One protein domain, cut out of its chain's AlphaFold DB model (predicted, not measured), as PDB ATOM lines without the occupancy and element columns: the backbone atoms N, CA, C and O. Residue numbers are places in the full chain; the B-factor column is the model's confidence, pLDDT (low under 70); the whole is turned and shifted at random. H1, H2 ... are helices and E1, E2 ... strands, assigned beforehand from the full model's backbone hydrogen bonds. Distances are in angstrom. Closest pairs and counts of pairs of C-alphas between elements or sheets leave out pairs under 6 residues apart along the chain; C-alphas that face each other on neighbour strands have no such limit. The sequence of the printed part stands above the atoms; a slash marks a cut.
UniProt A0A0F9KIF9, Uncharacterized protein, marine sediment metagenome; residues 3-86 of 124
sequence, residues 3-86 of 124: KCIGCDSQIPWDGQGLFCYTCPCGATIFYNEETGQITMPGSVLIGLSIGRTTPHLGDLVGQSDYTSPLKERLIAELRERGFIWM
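What this domain is: This is residues 3 to 86 of the 124 residues of an uncharacterized protein of marine sediment metagenome (UniProt A0A0F9KIF9). This is a rounded body with little regular structure: residues 3 to 29 wind without a named element beside the short strand E1, the small helix H2 packs on the longest helix, H3, and H1 lies apart from both. The printed part has 84 residues, 29 of them in named elements, in the order E1, H1, H2, H3; the class is mostly helix. It is compact, with a radius of gyration of the C-alphas of 12.0 A and spans of 29 by 28 by 23 A.

How they stand to each other: Start at residues 3 to 4, which pair antiparallel with residues 30 to 31 of E1, residues 30 to 32. Residues 38 to 39 also pair antiparallel with residues 30 to 31. H2, residues 57 to 61, touches H3, residues 69 to 80; their closest C-alphas, Val 61 and Lys 71, are 7.2 A apart. H1, residues 42 to 50, is apart from E1, H2 and H3. In H1, H2 and H3 every O i to N i+4 pair is within hydrogen-bond range.

Where its parts are: Find C-alpha 30 at (145.509, 113.543, 179.464), where E1 begins. H1 runs 12.3 A from C-alpha 42 to 50; H3 runs 16.7 A to C-alpha 80 at (131.150, 115.868, 166.128).

The domain as a whole: The C-alphas farthest apart, Glu 34 and Arg 52, are 33.0 A apart. The printed part has no cut, and its links are short. Residues 51 to 54 have pLDDT under 70.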
ATOM      1  N   LYS A   3     149.816 110.483 180.733       94.81
ATOM      2  CA  LYS A   3     150.489 111.156 179.625       94.81
ATOM      3  C   LYS A   3     149.605 112.222 178.988       94.81
ATOM      4  O   LYS A   3     148.378 112.147 179.010       94.81
ATOM      5  N   CYS A   4     150.242 113.230 178.413       94.81
ATOM      6  CA  CYS A   4     149.600 114.276 177.635       94.81
ATOM      7  C   CYS A   4     149.041 113.727 176.321       94.81
ATOM      8  O   CYS A   4     149.783 113.126 175.547       94.81
ATOM      9  N   ILE A   5     147.767 114.007 176.012       95.69
ATOM     10  CA  ILE A   5     147.195 113.592 174.722       95.69
ATOM     11  C   ILE A   5     147.874 114.290 173.536       95.69
ATOM     12  O   ILE A   5     147.895 113.766 172.427       95.69
ATOM     13  N   GLY A   6     148.417 115.489 173.767       94.25
ATOM     14  CA  GLY A   6     148.929 116.357 172.716       94.25
ATOM     15  C   GLY A   6     150.359 116.089 172.281       94.25
ATOM     16  O   GLY A   6     150.663 116.317 171.113       94.25
ATOM     17  N   CYS A   7     151.226 115.632 173.188       95.06
ATOM     18  CA  CYS A   7     152.654 115.415 172.912       95.06
ATOM     19  C   CYS A   7     153.244 114.158 173.568       95.06
ATOM     20  O   CYS A   7     154.461 114.021 173.621       95.06
ATOM     21  N   ASP A   8     152.409 113.284 174.133       95.44
ATOM     22  CA  ASP A   8     152.805 112.052 174.834       95.44
ATOM     23  C   ASP A   8     153.700 112.215 176.073       95.44
ATOM     24  O   ASP A   8     154.087 111.230 176.703       95.44
ATOM     25  N   SER A   9     154.021 113.450 176.465       94.56
ATOM     26  CA  SER A   9     154.841 113.697 177.652       94.56
ATOM     27  C   SER A   9     154.173 113.145 178.910       94.56
ATOM     28  O   SER A   9     152.967 113.300 179.120       94.56
ATOM     29  N   GLN A  10     154.974 112.517 179.769       93.81
ATOM     30  CA  GLN A  10     154.530 112.109 181.093       93.81
ATOM     31  C   GLN A  10     154.134 113.345 181.904       93.81
ATOM     32  O   GLN A  10     154.843 114.353 181.902       93.81
ATOM     33  N   ILE A  11     153.019 113.250 182.626       89.81
ATOM     34  CA  ILE A  11     152.602 114.306 183.549       89.81
ATOM     35  C   ILE A  11     152.868 113.900 185.000       89.81
ATOM     36  O   ILE A  11     152.720 112.724 185.345       89.81
ATOM     37  N   PRO A  12     153.237 114.854 185.872       85.19
ATOM     38  CA  PRO A  12     153.499 114.590 187.283       85.19
ATOM     39  C   PRO A  12     152.183 114.503 188.076       85.19
ATOM     40  O   PRO A  12     151.937 115.297 188.981       85.19
ATOM     41  N   TRP A  13     151.310 113.562 187.708       86.75
ATOM     42  CA  TRP A  13     150.045 113.300 188.395       86.75
ATOM     43  C   TRP A  13     149.858 111.801 188.628       86.75
ATOM     44  O   TRP A  13     150.048 110.984 187.725       86.75
ATOM     45  N   ASP A  14     149.486 111.447 189.854       85.88
ATOM     46  CA  ASP A  14     149.327 110.070 190.332       85.88
ATOM     47  C   ASP A  14     147.917 109.501 190.100       85.88
ATOM     48  O   ASP A  14     147.668 108.329 190.378       85.88
ATOM     49  N   GLY A  15     146.999 110.309 189.562       83.75
ATOM     50  CA  GLY A  15     145.609 109.924 189.336       83.75
ATOM     51  C   GLY A  15     144.669 110.230 190.502       83.75
ATOM     52  O   GLY A  15     143.482 109.920 190.405       83.75
ATOM     53  N   GLN A  16     145.157 110.824 191.598       84.88
ATOM     54  CA  GLN A  16     144.346 111.131 192.776       84.88
ATOM     55  C   GLN A  16     144.010 112.625 192.874       84.88
ATOM     56  O   GLN A  16     144.813 113.504 192.558       84.88
ATOM     57  N   GLY A  17     142.790 112.915 193.338       79.25
ATOM     58  CA  GLY A  17     142.300 114.278 193.551       79.25
ATOM     59  C   GLY A  17     142.010 115.065 192.268       79.25
ATOM     60  O   GLY A  17     141.979 114.530 191.161       79.25
ATOM     61  N   LEU A  18     141.751 116.362 192.434       73.06
ATOM     62  CA  LEU A  18     141.636 117.304 191.322       73.06
ATOM     63  C   LEU A  18     143.020 117.841 190.970       73.06
ATOM     64  O   LEU A  18     143.807 118.160 191.860       73.06
ATOM     65  N   PHE A  19     143.280 118.023 189.680       77.00
ATOM     66  CA  PHE A  19     144.503 118.653 189.205       77.00
ATOM     67  C   PHE A  19     144.170 119.801 188.242       77.00
ATOM     68  O   PHE A  19     143.178 119.766 187.509       77.00
ATOM     69  N   CYS A  20     145.001 120.841 188.272       78.69
ATOM     70  CA  CYS A  20     144.928 121.986 187.371       78.69
ATOM     71  C   CYS A  20     146.286 122.121 186.689       78.69
ATOM     72  O   CYS A  20     147.190 122.774 187.207       78.69
ATOM     73  N   TYR A  21     146.444 121.437 185.561       83.50
ATOM     74  CA  TYR A  21     147.694 121.397 184.816       83.50
ATOM     75  C   TYR A  21     147.422 121.580 183.326       83.50
ATOM     76  O   TYR A  21     146.482 121.000 182.779       83.50
ATOM     77  N   THR A  22     148.277 122.366 182.683       88.88
ATOM     78  CA  THR A  22     148.330 122.524 181.231       88.88
ATOM     79  C   THR A  22     149.716 122.086 180.796       88.88
ATOM     80  O   THR A  22     150.719 122.565 181.324       88.88
ATOM     81  N   CYS A  23     149.777 121.141 179.863       91.06
ATOM     82  CA  CYS A  23     151.045 120.686 179.313       91.06
ATOM     83  C   CYS A  23     151.755 121.852 178.598       91.06
ATOM     84  O   CYS A  23     151.067 122.686 178.008       91.06
ATOM     85  N   PRO A  24     153.100 121.894 178.543       88.94
ATOM     86  CA  PRO A  24     153.817 122.866 177.717       88.94
ATOM     87  C   PRO A  24     153.377 122.906 176.245       88.94
ATOM     88  O   PRO A  24     153.484 123.950 175.615       88.94
ATOM     89  N   CYS A  25     152.829 121.811 175.697       89.19
ATOM     90  CA  CYS A  25     152.252 121.805 174.346       89.19
ATOM     91  C   CYS A  25     150.851 122.449 174.251       89.19
ATOM     92  O   CYS A  25     150.230 122.402 173.192       89.19
ATOM     93  N   GLY A  26     150.321 122.989 175.350       89.25
ATOM     94  CA  GLY A  26     149.001 123.617 175.451       89.25
ATOM     95  C   GLY A  26     147.850 122.666 175.791       89.25
ATOM     96  O   GLY A  26     146.764 123.135 176.112       89.25
ATOM     97  N   ALA A  27     148.060 121.346 175.763       92.44
ATOM     98  CA  ALA A  27     146.989 120.386 176.025       92.44
ATOM     99  C   ALA A  27     146.529 120.397 177.491       92.44
ATOM    100  O   ALA A  27     147.339 120.479 178.421       92.44
ATOM    101  N   THR A  28     145.224 120.212 177.680       92.19
ATOM    102  CA  THR A  28     144.582 120.023 178.988       92.19
ATOM    103  C   THR A  28     143.904 118.664 179.124       92.19
ATOM    104  O   THR A  28     143.422 118.336 180.200       92.19
ATOM    105  N   ILE A  29     143.875 117.839 178.078       92.69
ATOM    106  CA  ILE A  29     143.418 116.453 178.167       92.69
ATOM    107  C   ILE A  29     144.624 115.521 178.303       92.69
ATOM    108  O   ILE A  29     145.652 115.666 177.635       92.69
ATOM    109  N   PHE A  30     144.482 114.532 179.175       93.56
ATOM    110  CA  PHE A  30     145.509 113.543 179.464       93.56
ATOM    111  C   PHE A  30     144.901 112.152 179.405       93.56
ATOM    112  O   PHE A  30     143.680 111.989 179.402       93.56
ATOM    113  N   TYR A  31     145.747 111.137 179.358       94.25
ATOM    114  CA  TYR A  31     145.295 109.762 179.315       94.25
ATOM    115  C   TYR A  31     146.184 108.868 180.170       94.25
ATOM    116  O   TYR A  31     147.376 109.124 180.331       94.25
ATOM    117  N   ASN A  32     145.596 107.834 180.757       94.00
ATOM    118  CA  ASN A  32     146.339 106.788 181.436       94.00
ATOM    119  C   ASN A  32     146.872 105.812 180.381       94.00
ATOM    120  O   ASN A  32     146.092 105.223 179.639       94.00
ATOM    121  N   GLU A  33     148.190 105.640 180.316       91.75
ATOM    122  CA  GLU A  33     148.853 104.824 179.294       91.75
ATOM    123  C   GLU A  33     148.454 103.342 179.339       91.75
ATOM    124  O   GLU A  33     148.316 102.706 178.301       91.75
ATOM    125  N   GLU A  34     148.227 102.797 180.533       91.19
ATOM    126  CA  GLU A  34     147.940 101.371 180.730       91.19
ATOM    127  C   GLU A  34     146.489 101.025 180.383       91.19
ATOM    128  O   GLU A  34     146.200  99.943 179.880       91.19
ATOM    129  N   THR A  35     145.562 101.944 180.661       92.25
ATOM    130  CA  THR A  35     144.114 101.704 180.524       92.25
ATOM    131  C   THR A  35     143.488 102.424 179.333       92.25
ATOM    132  O   THR A  35     142.350 102.138 178.970       92.25
ATOM    133  N   GLY A  36     144.187 103.396 178.743       90.31
ATOM    134  CA  GLY A  36     143.641 104.306 177.736       90.31
ATOM    135  C   GLY A  36     142.604 105.294 178.283       90.31
ATOM    136  O   GLY A  36     141.987 106.018 177.503       90.31
ATOM    137  N   GLN A  37     142.386 105.336 179.603       91.81
ATOM    138  CA  GLN A  37     141.376 106.196 180.212       91.81
ATOM    139  C   GLN A  37     141.728 107.674 180.023       91.81
ATOM    140  O   GLN A  37     142.777 108.127 180.481       91.81
ATOM    141  N   ILE A  38     140.814 108.431 179.417       91.69
ATOM    142  CA  ILE A  38     140.915 109.887 179.287       91.69
ATOM    143  C   ILE A  38     140.583 110.563 180.619       91.69
ATOM    144  O   ILE A  38     139.619 110.211 181.298       91.69
ATOM    145  N   THR A  39     141.372 111.572 180.969       90.25
ATOM    146  CA  THR A  39     141.142 112.472 182.099       90.25
ATOM    147  C   THR A  39     141.281 113.920 181.638       90.25
ATOM    148  O   THR A  39     142.000 114.226 180.684       90.25
ATOM    149  N   MET A  40     140.602 114.829 182.324       86.38
ATOM    150  CA  MET A  40     140.680 116.259 182.057       86.38
ATOM    151  C   MET A  40     140.456 117.046 183.358       86.38
ATOM    152  O   MET A  40     139.783 116.541 184.261       86.38
ATOM    153  N   PRO A  41     140.991 118.274 183.475       79.25
ATOM    154  CA  PRO A  41     140.763 119.140 184.616       79.25
ATOM    155  C   PRO A  41     139.273 119.352 184.880       79.25
ATOM    156  O   PRO A  41     138.469 119.496 183.954       79.25
ATOM    157  N   GLY A  42     138.910 119.459 186.160       76.50
ATOM    158  CA  GLY A  42     137.523 119.693 186.570       76.50
ATOM    159  C   GLY A  42     136.912 120.955 185.951       76.50
ATOM    160  O   GLY A  42     135.725 120.971 185.649       76.50
ATOM    161  N   SER A  43     137.719 121.986 185.682       74.81
ATOM    162  CA  SER A  43     137.277 123.208 184.996       74.81
ATOM    163  C   SER A  43     136.765 122.946 183.579       74.81
ATOM    164  O   SER A  43     135.754 123.529 183.188       74.81
ATOM    165  N   VAL A  44     137.410 122.040 182.837       77.12
ATOM    166  CA  VAL A  44     136.966 121.622 181.501       77.12
ATOM    167  C   VAL A  44     135.651 120.858 181.626       77.12
ATOM    168  O   VAL A  44     134.675 121.254 180.999       77.12
ATOM    169  N   LEU A  45     135.570 119.849 182.504       78.62
ATOM    170  CA  LEU A  45     134.329 119.090 182.738       78.62
ATOM    171  C   LEU A  45     133.147 119.997 183.090       78.62
ATOM    172  O   LEU A  45     132.068 119.868 182.511       78.62
ATOM    173  N   ILE A  46     133.357 120.937 184.014       76.62
ATOM    174  CA  ILE A  46     132.331 121.890 184.433       76.62
ATOM    175  C   ILE A  46     131.928 122.769 183.249       76.62
ATOM    176  O   ILE A  46     130.738 122.863 182.957       76.62
ATOM    177  N   GLY A  47     132.896 123.352 182.534       75.44
ATOM    178  CA  GLY A  47     132.650 124.200 181.364       75.44
ATOM    179  C   GLY A  47     131.828 123.500 180.281       75.44
ATOM    180  O   GLY A  47     130.871 124.085 179.768       75.44
ATOM    181  N   LEU A  48     132.139 122.229 180.008       74.75
ATOM    182  CA  LEU A  48     131.389 121.395 179.070       74.75
ATOM    183  C   LEU A  48     129.980 121.070 179.569       74.75
ATOM    184  O   LEU A  48     129.034 121.122 178.790       74.75
ATOM    185  N   SER A  49     129.818 120.783 180.864       80.12
ATOM    186  CA  SER A  49     128.512 120.434 181.442       80.12
ATOM    187  C   SER A  49     127.510 121.594 181.456       80.12
ATOM    188  O   SER A  49     126.307 121.360 181.382       80.12
ATOM    189  N   ILE A  50     127.991 122.841 181.535       80.44
ATOM    190  CA  ILE A  50     127.143 124.040 181.639       80.44
ATOM    191  C   ILE A  50     127.018 124.823 180.325       80.44
ATOM    192  O   ILE A  50     126.338 125.849 180.302       80.44
ATOM    193  N   GLY A  51     127.704 124.398 179.258       68.75
ATOM    194  CA  GLY A  51     127.616 125.001 177.922       68.75
ATOM    195  C   GLY A  51     128.044 126.471 177.829       68.75
ATOM    196  O   GLY A  51     127.656 127.155 176.887       68.75
ATOM    197  N   ARG A  52     128.798 126.998 178.808       63.53
ATOM    198  CA  ARG A  52     129.113 128.441 178.877       63.53
ATOM    199  C   ARG A  52     130.221 128.884 177.931       63.53
ATOM    200  O   ARG A  52     130.186 130.018 177.472       63.53
ATOM    201  N   THR A  53     131.192 128.018 177.667       63.34
ATOM    202  CA  THR A  53     132.339 128.311 176.801       63.34
ATOM    203  C   THR A  53     132.948 126.998 176.350       63.34
ATOM    204  O   THR A  53     133.515 126.271 177.167       63.34
ATOM    205  N   THR A  54     132.823 126.697 175.064       68.50
ATOM    206  CA  THR A  54     133.493 125.560 174.440       68.50
ATOM    207  C   THR A  54     134.965 125.940 174.252       68.50
ATOM    208  O   THR A  54     135.237 126.865 173.485       68.50
ATOM    209  N   PRO A  55     135.923 125.321 174.968       81.00
ATOM    210  CA  PRO A  55     137.339 125.564 174.702       81.00
ATOM    211  C   PRO A  55     137.671 125.164 173.260       81.00
ATOM    212  O   PRO A  55     137.049 124.249 172.711       81.00
ATOM    213  N   HIS A  56     138.645 125.834 172.641       91.00
ATOM    214  CA  HIS A  56     139.081 125.442 171.303       91.00
ATOM    215  C   HIS A  56     139.813 124.103 171.375       91.00
ATOM    216  O   HIS A  56     140.436 123.775 172.388       91.00
ATOM    217  N   LEU A  57     139.796 123.343 170.279       91.88
ATOM    218  CA  LEU A  57     140.474 122.044 170.209       91.88
ATOM    219  C   LEU A  57     141.941 122.133 170.646       91.88
ATOM    220  O   LEU A  57     142.399 121.300 171.423       91.88
ATOM    221  N   GLY A  58     142.651 123.185 170.237       90.19
ATOM    222  CA  GLY A  58     144.049 123.400 170.609       90.19
ATOM    223  C   GLY A  58     144.302 123.536 172.115       90.19
ATOM    224  O   GLY A  58     145.367 123.139 172.578       90.19
ATOM    225  N   ASP A  59     143.326 124.025 172.884       89.00
ATOM    226  CA  ASP A  59     143.427 124.139 174.347       89.00
ATOM    227  C   ASP A  59     143.189 122.779 175.031       89.00
ATOM    228  O   ASP A  59     143.587 122.550 176.173       89.00
ATOM    229  N   LEU A  60     142.534 121.847 174.334       91.31
ATOM    230  CA  LEU A  60     142.233 120.505 174.823       91.31
ATOM    231  C   LEU A  60     143.331 119.511 174.459       91.31
ATOM    232  O   LEU A  60     143.883 118.844 175.336       91.31
ATOM    233  N   VAL A  61     143.663 119.429 173.171       93.88
ATOM    234  CA  VAL A  61     144.567 118.410 172.622       93.88
ATOM    235  C   VAL A  61     145.972 118.927 172.326       93.88
ATOM    236  O   VAL A  61     146.815 118.156 171.877       93.88
ATOM    237  N   GLY A  62     146.247 120.201 172.608       92.19
ATOM    238  CA  GLY A  62     147.547 120.828 172.388       92.19
ATOM    239  C   GLY A  62     147.838 121.147 170.922       92.19
ATOM    240  O   GLY A  62     147.160 120.686 170.008       92.19
ATOM    241  N   GLN A  63     148.889 121.940 170.726       86.62
ATOM    242  CA  GLN A  63     149.357 122.457 169.431       86.62
ATOM    243  C   GLN A  63     150.514 121.639 168.837       86.62
ATOM    244  O   GLN A  63     151.032 121.960 167.779       86.62
ATOM    245  N   SER A  64     150.965 120.598 169.537       86.88
ATOM    246  CA  SER A  64     152.052 119.737 169.068       86.88
ATOM    247  C   SER A  64     151.612 118.892 167.866       86.88
ATOM    248  O   SER A  64     150.542 118.275 167.914       86.88
ATOM    249  N   ASP A  65     152.489 118.780 166.863       87.44
ATOM    250  CA  ASP A  65     152.312 117.958 165.651       87.44
ATOM    251  C   ASP A  65     152.274 116.448 165.930       87.44
ATOM    252  O   ASP A  65     151.937 115.650 165.057       87.44
ATOM    253  N   TYR A  66     152.621 116.033 167.152       90.50
ATOM    254  CA  TYR A  66     152.460 114.648 167.583       90.50
ATOM    255  C   TYR A  66     151.023 114.170 167.346       90.50
ATOM    256  O   TYR A  66     150.061 114.817 167.768       90.50
ATOM    257  N   THR A  67     150.879 112.997 166.735       89.25
ATOM    258  CA  THR A  67     149.591 112.333 166.546       89.25
ATOM    259  C   THR A  67     149.618 110.916 167.102       89.25
ATOM    260  O   THR A  67     150.661 110.264 167.157       89.25
ATOM    261  N   SER A  68     148.451 110.438 167.527       92.38
ATOM    262  CA  SER A  68     148.235 109.062 167.961       92.38
ATOM    263  C   SER A  68     146.806 108.631 167.631       92.38
ATOM    264  O   SER A  68     145.913 109.485 167.596       92.38
ATOM    265  N   PRO A  69     146.528 107.320 167.485       93.62
ATOM    266  CA  PRO A  69     145.163 106.840 167.248       93.62
ATOM    267  C   PRO A  69     144.164 107.268 168.334       93.62
ATOM    268  O   PRO A  69     142.962 107.354 168.094       93.62
ATOM    269  N   LEU A  70     144.634 107.513 169.562       93.75
ATOM    270  CA  LEU A  70     143.794 108.037 170.638       93.75
ATOM    271  C   LEU A  70     143.497 109.530 170.443       93.75
ATOM    272  O   LEU A  70     142.339 109.924 170.551       93.75
ATOM    273  N   LYS A  71     144.514 110.338 170.111       94.38
ATOM    274  CA  LYS A  71     144.357 111.776 169.841       94.38
ATOM    275  C   LYS A  71     143.424 112.013 168.652       94.38
ATOM    276  O   LYS A  71     142.523 112.837 168.749       94.38
ATOM    277  N   GLU A  72     143.592 111.263 167.566       95.25
ATOM    278  CA  GLU A  72     142.775 111.390 166.352       95.25
ATOM    279  C   GLU A  72     141.304 111.056 166.606       95.25
ATOM    280  O   GLU A  72     140.425 111.835 166.235       95.25
ATOM    281  N   ARG A  73     141.029 109.940 167.299       94.44
ATOM    282  CA  ARG A  73     139.658 109.575 167.693       94.44
ATOM    283  C   ARG A  73     139.026 110.638 168.580       94.44
ATOM    284  O   ARG A  73     137.903 111.054 168.318       94.44
ATOM    285  N   LEU A  74     139.764 111.126 169.577       92.62
ATOM    286  CA  LEU A  74     139.274 112.181 170.459       92.62
ATOM    287  C   LEU A  74     138.960 113.471 169.689       92.62
ATOM    288  O   LEU A  74     137.924 114.085 169.926       92.62
ATOM    289  N   ILE A  75     139.824 113.885 168.756       94.19
ATOM    290  CA  ILE A  75     139.569 115.059 167.908       94.19
ATOM    291  C   ILE A  75     138.292 114.857 167.090       94.19
ATOM    292  O   ILE A  75     137.473 115.770 167.037       94.19
ATOM    293  N   ALA A  76     138.099 113.684 166.481       94.06
ATOM    294  CA  ALA A  76     136.889 113.386 165.719       94.06
ATOM    295  C   ALA A  76     135.625 113.491 166.595       94.06
ATOM    296  O   ALA A  76     134.708 114.235 166.248       94.06
ATOM    297  N   GLU A  77     135.619 112.858 167.771       91.62
ATOM    298  CA  GLU A  77     134.496 112.912 168.720       91.62
ATOM    299  C   GLU A  77     134.196 114.339 169.207       91.62
ATOM    300  O   GLU A  77     133.035 114.729 169.360       91.62
ATOM    301  N   LEU A  78     135.231 115.145 169.461       89.56
ATOM    302  CA  LEU A  78     135.063 116.546 169.848       89.56
ATOM    303  C   LEU A  78     134.513 117.377 168.681       89.56
ATOM    304  O   LEU A  78     133.606 118.185 168.882       89.56
ATOM    305  N   ARG A  79     134.985 117.161 167.449       91.69
ATOM    306  CA  ARG A  79     134.447 117.853 166.266       91.69
ATOM    307  C   ARG A  79     132.977 117.526 166.025       91.69
ATOM    308  O   ARG A  79     132.205 118.436 165.734       91.69
ATOM    309  N   GLU A  80     132.564 116.273 166.210       90.69
ATOM    310  CA  GLU A  80     131.150 115.868 166.128       90.69
ATOM    311  C   GLU A  80     130.263 116.608 167.141       90.69
ATOM    312  O   GLU A  80     129.082 116.843 166.892       90.69
ATOM    313  N   ARG A  81     130.841 117.037 168.270       85.50
ATOM    314  CA  ARG A  81     130.172 117.832 169.311       85.50
ATOM    315  C   ARG A  81     130.261 119.345 169.082       85.50
ATOM    316  O   ARG A  81     129.837 120.109 169.946       85.50
ATOM    317  N   GLY A  82     130.799 119.784 167.943       87.62
ATOM    318  CA  GLY A  82     130.880 121.194 167.555       87.62
ATOM    319  C   GLY A  82     132.111 121.938 168.077       87.62
ATOM    320  O   GLY A  82     132.142 123.165 168.022       87.62
ATOM    321  N   PHE A  83     133.123 121.230 168.585       89.81
ATOM    322  CA  PHE A  83     134.392 121.859 168.942       89.81
ATOM    323  C   PHE A  83     135.167 122.207 167.675       89.81
ATOM    324  O   PHE A  83     135.256 121.407 166.742       89.81
ATOM    325  N   ILE A  84     135.760 123.395 167.676       92.44
ATOM    326  CA  ILE A  84     136.496 123.947 166.542       92.44
ATOM    327  C   ILE A  84     137.887 124.399 166.972       92.44
ATOM    328  O   ILE A  84     138.168 124.614 168.159       92.44
ATOM    329  N   TRP A  85     138.772 124.535 165.997       93.06
ATOM    330  CA  TRP A  85     140.067 125.170 166.187       93.06
ATOM    331  C   TRP A  85     139.901 126.685 166.388       93.06
ATOM    332  O   TRP A  85     138.897 127.272 165.981       93.06
ATOM    333  N   MET A  86     140.870 127.344 167.029       92.19
ATOM    334  CA  MET A  86     140.787 128.799 167.251       92.19
ATOM    335  C   MET A  86     140.824 129.560 165.922       92.19
ATOM    336  O   MET A  86     140.171 130.586 165.757       92.19
TER     337      MET A  86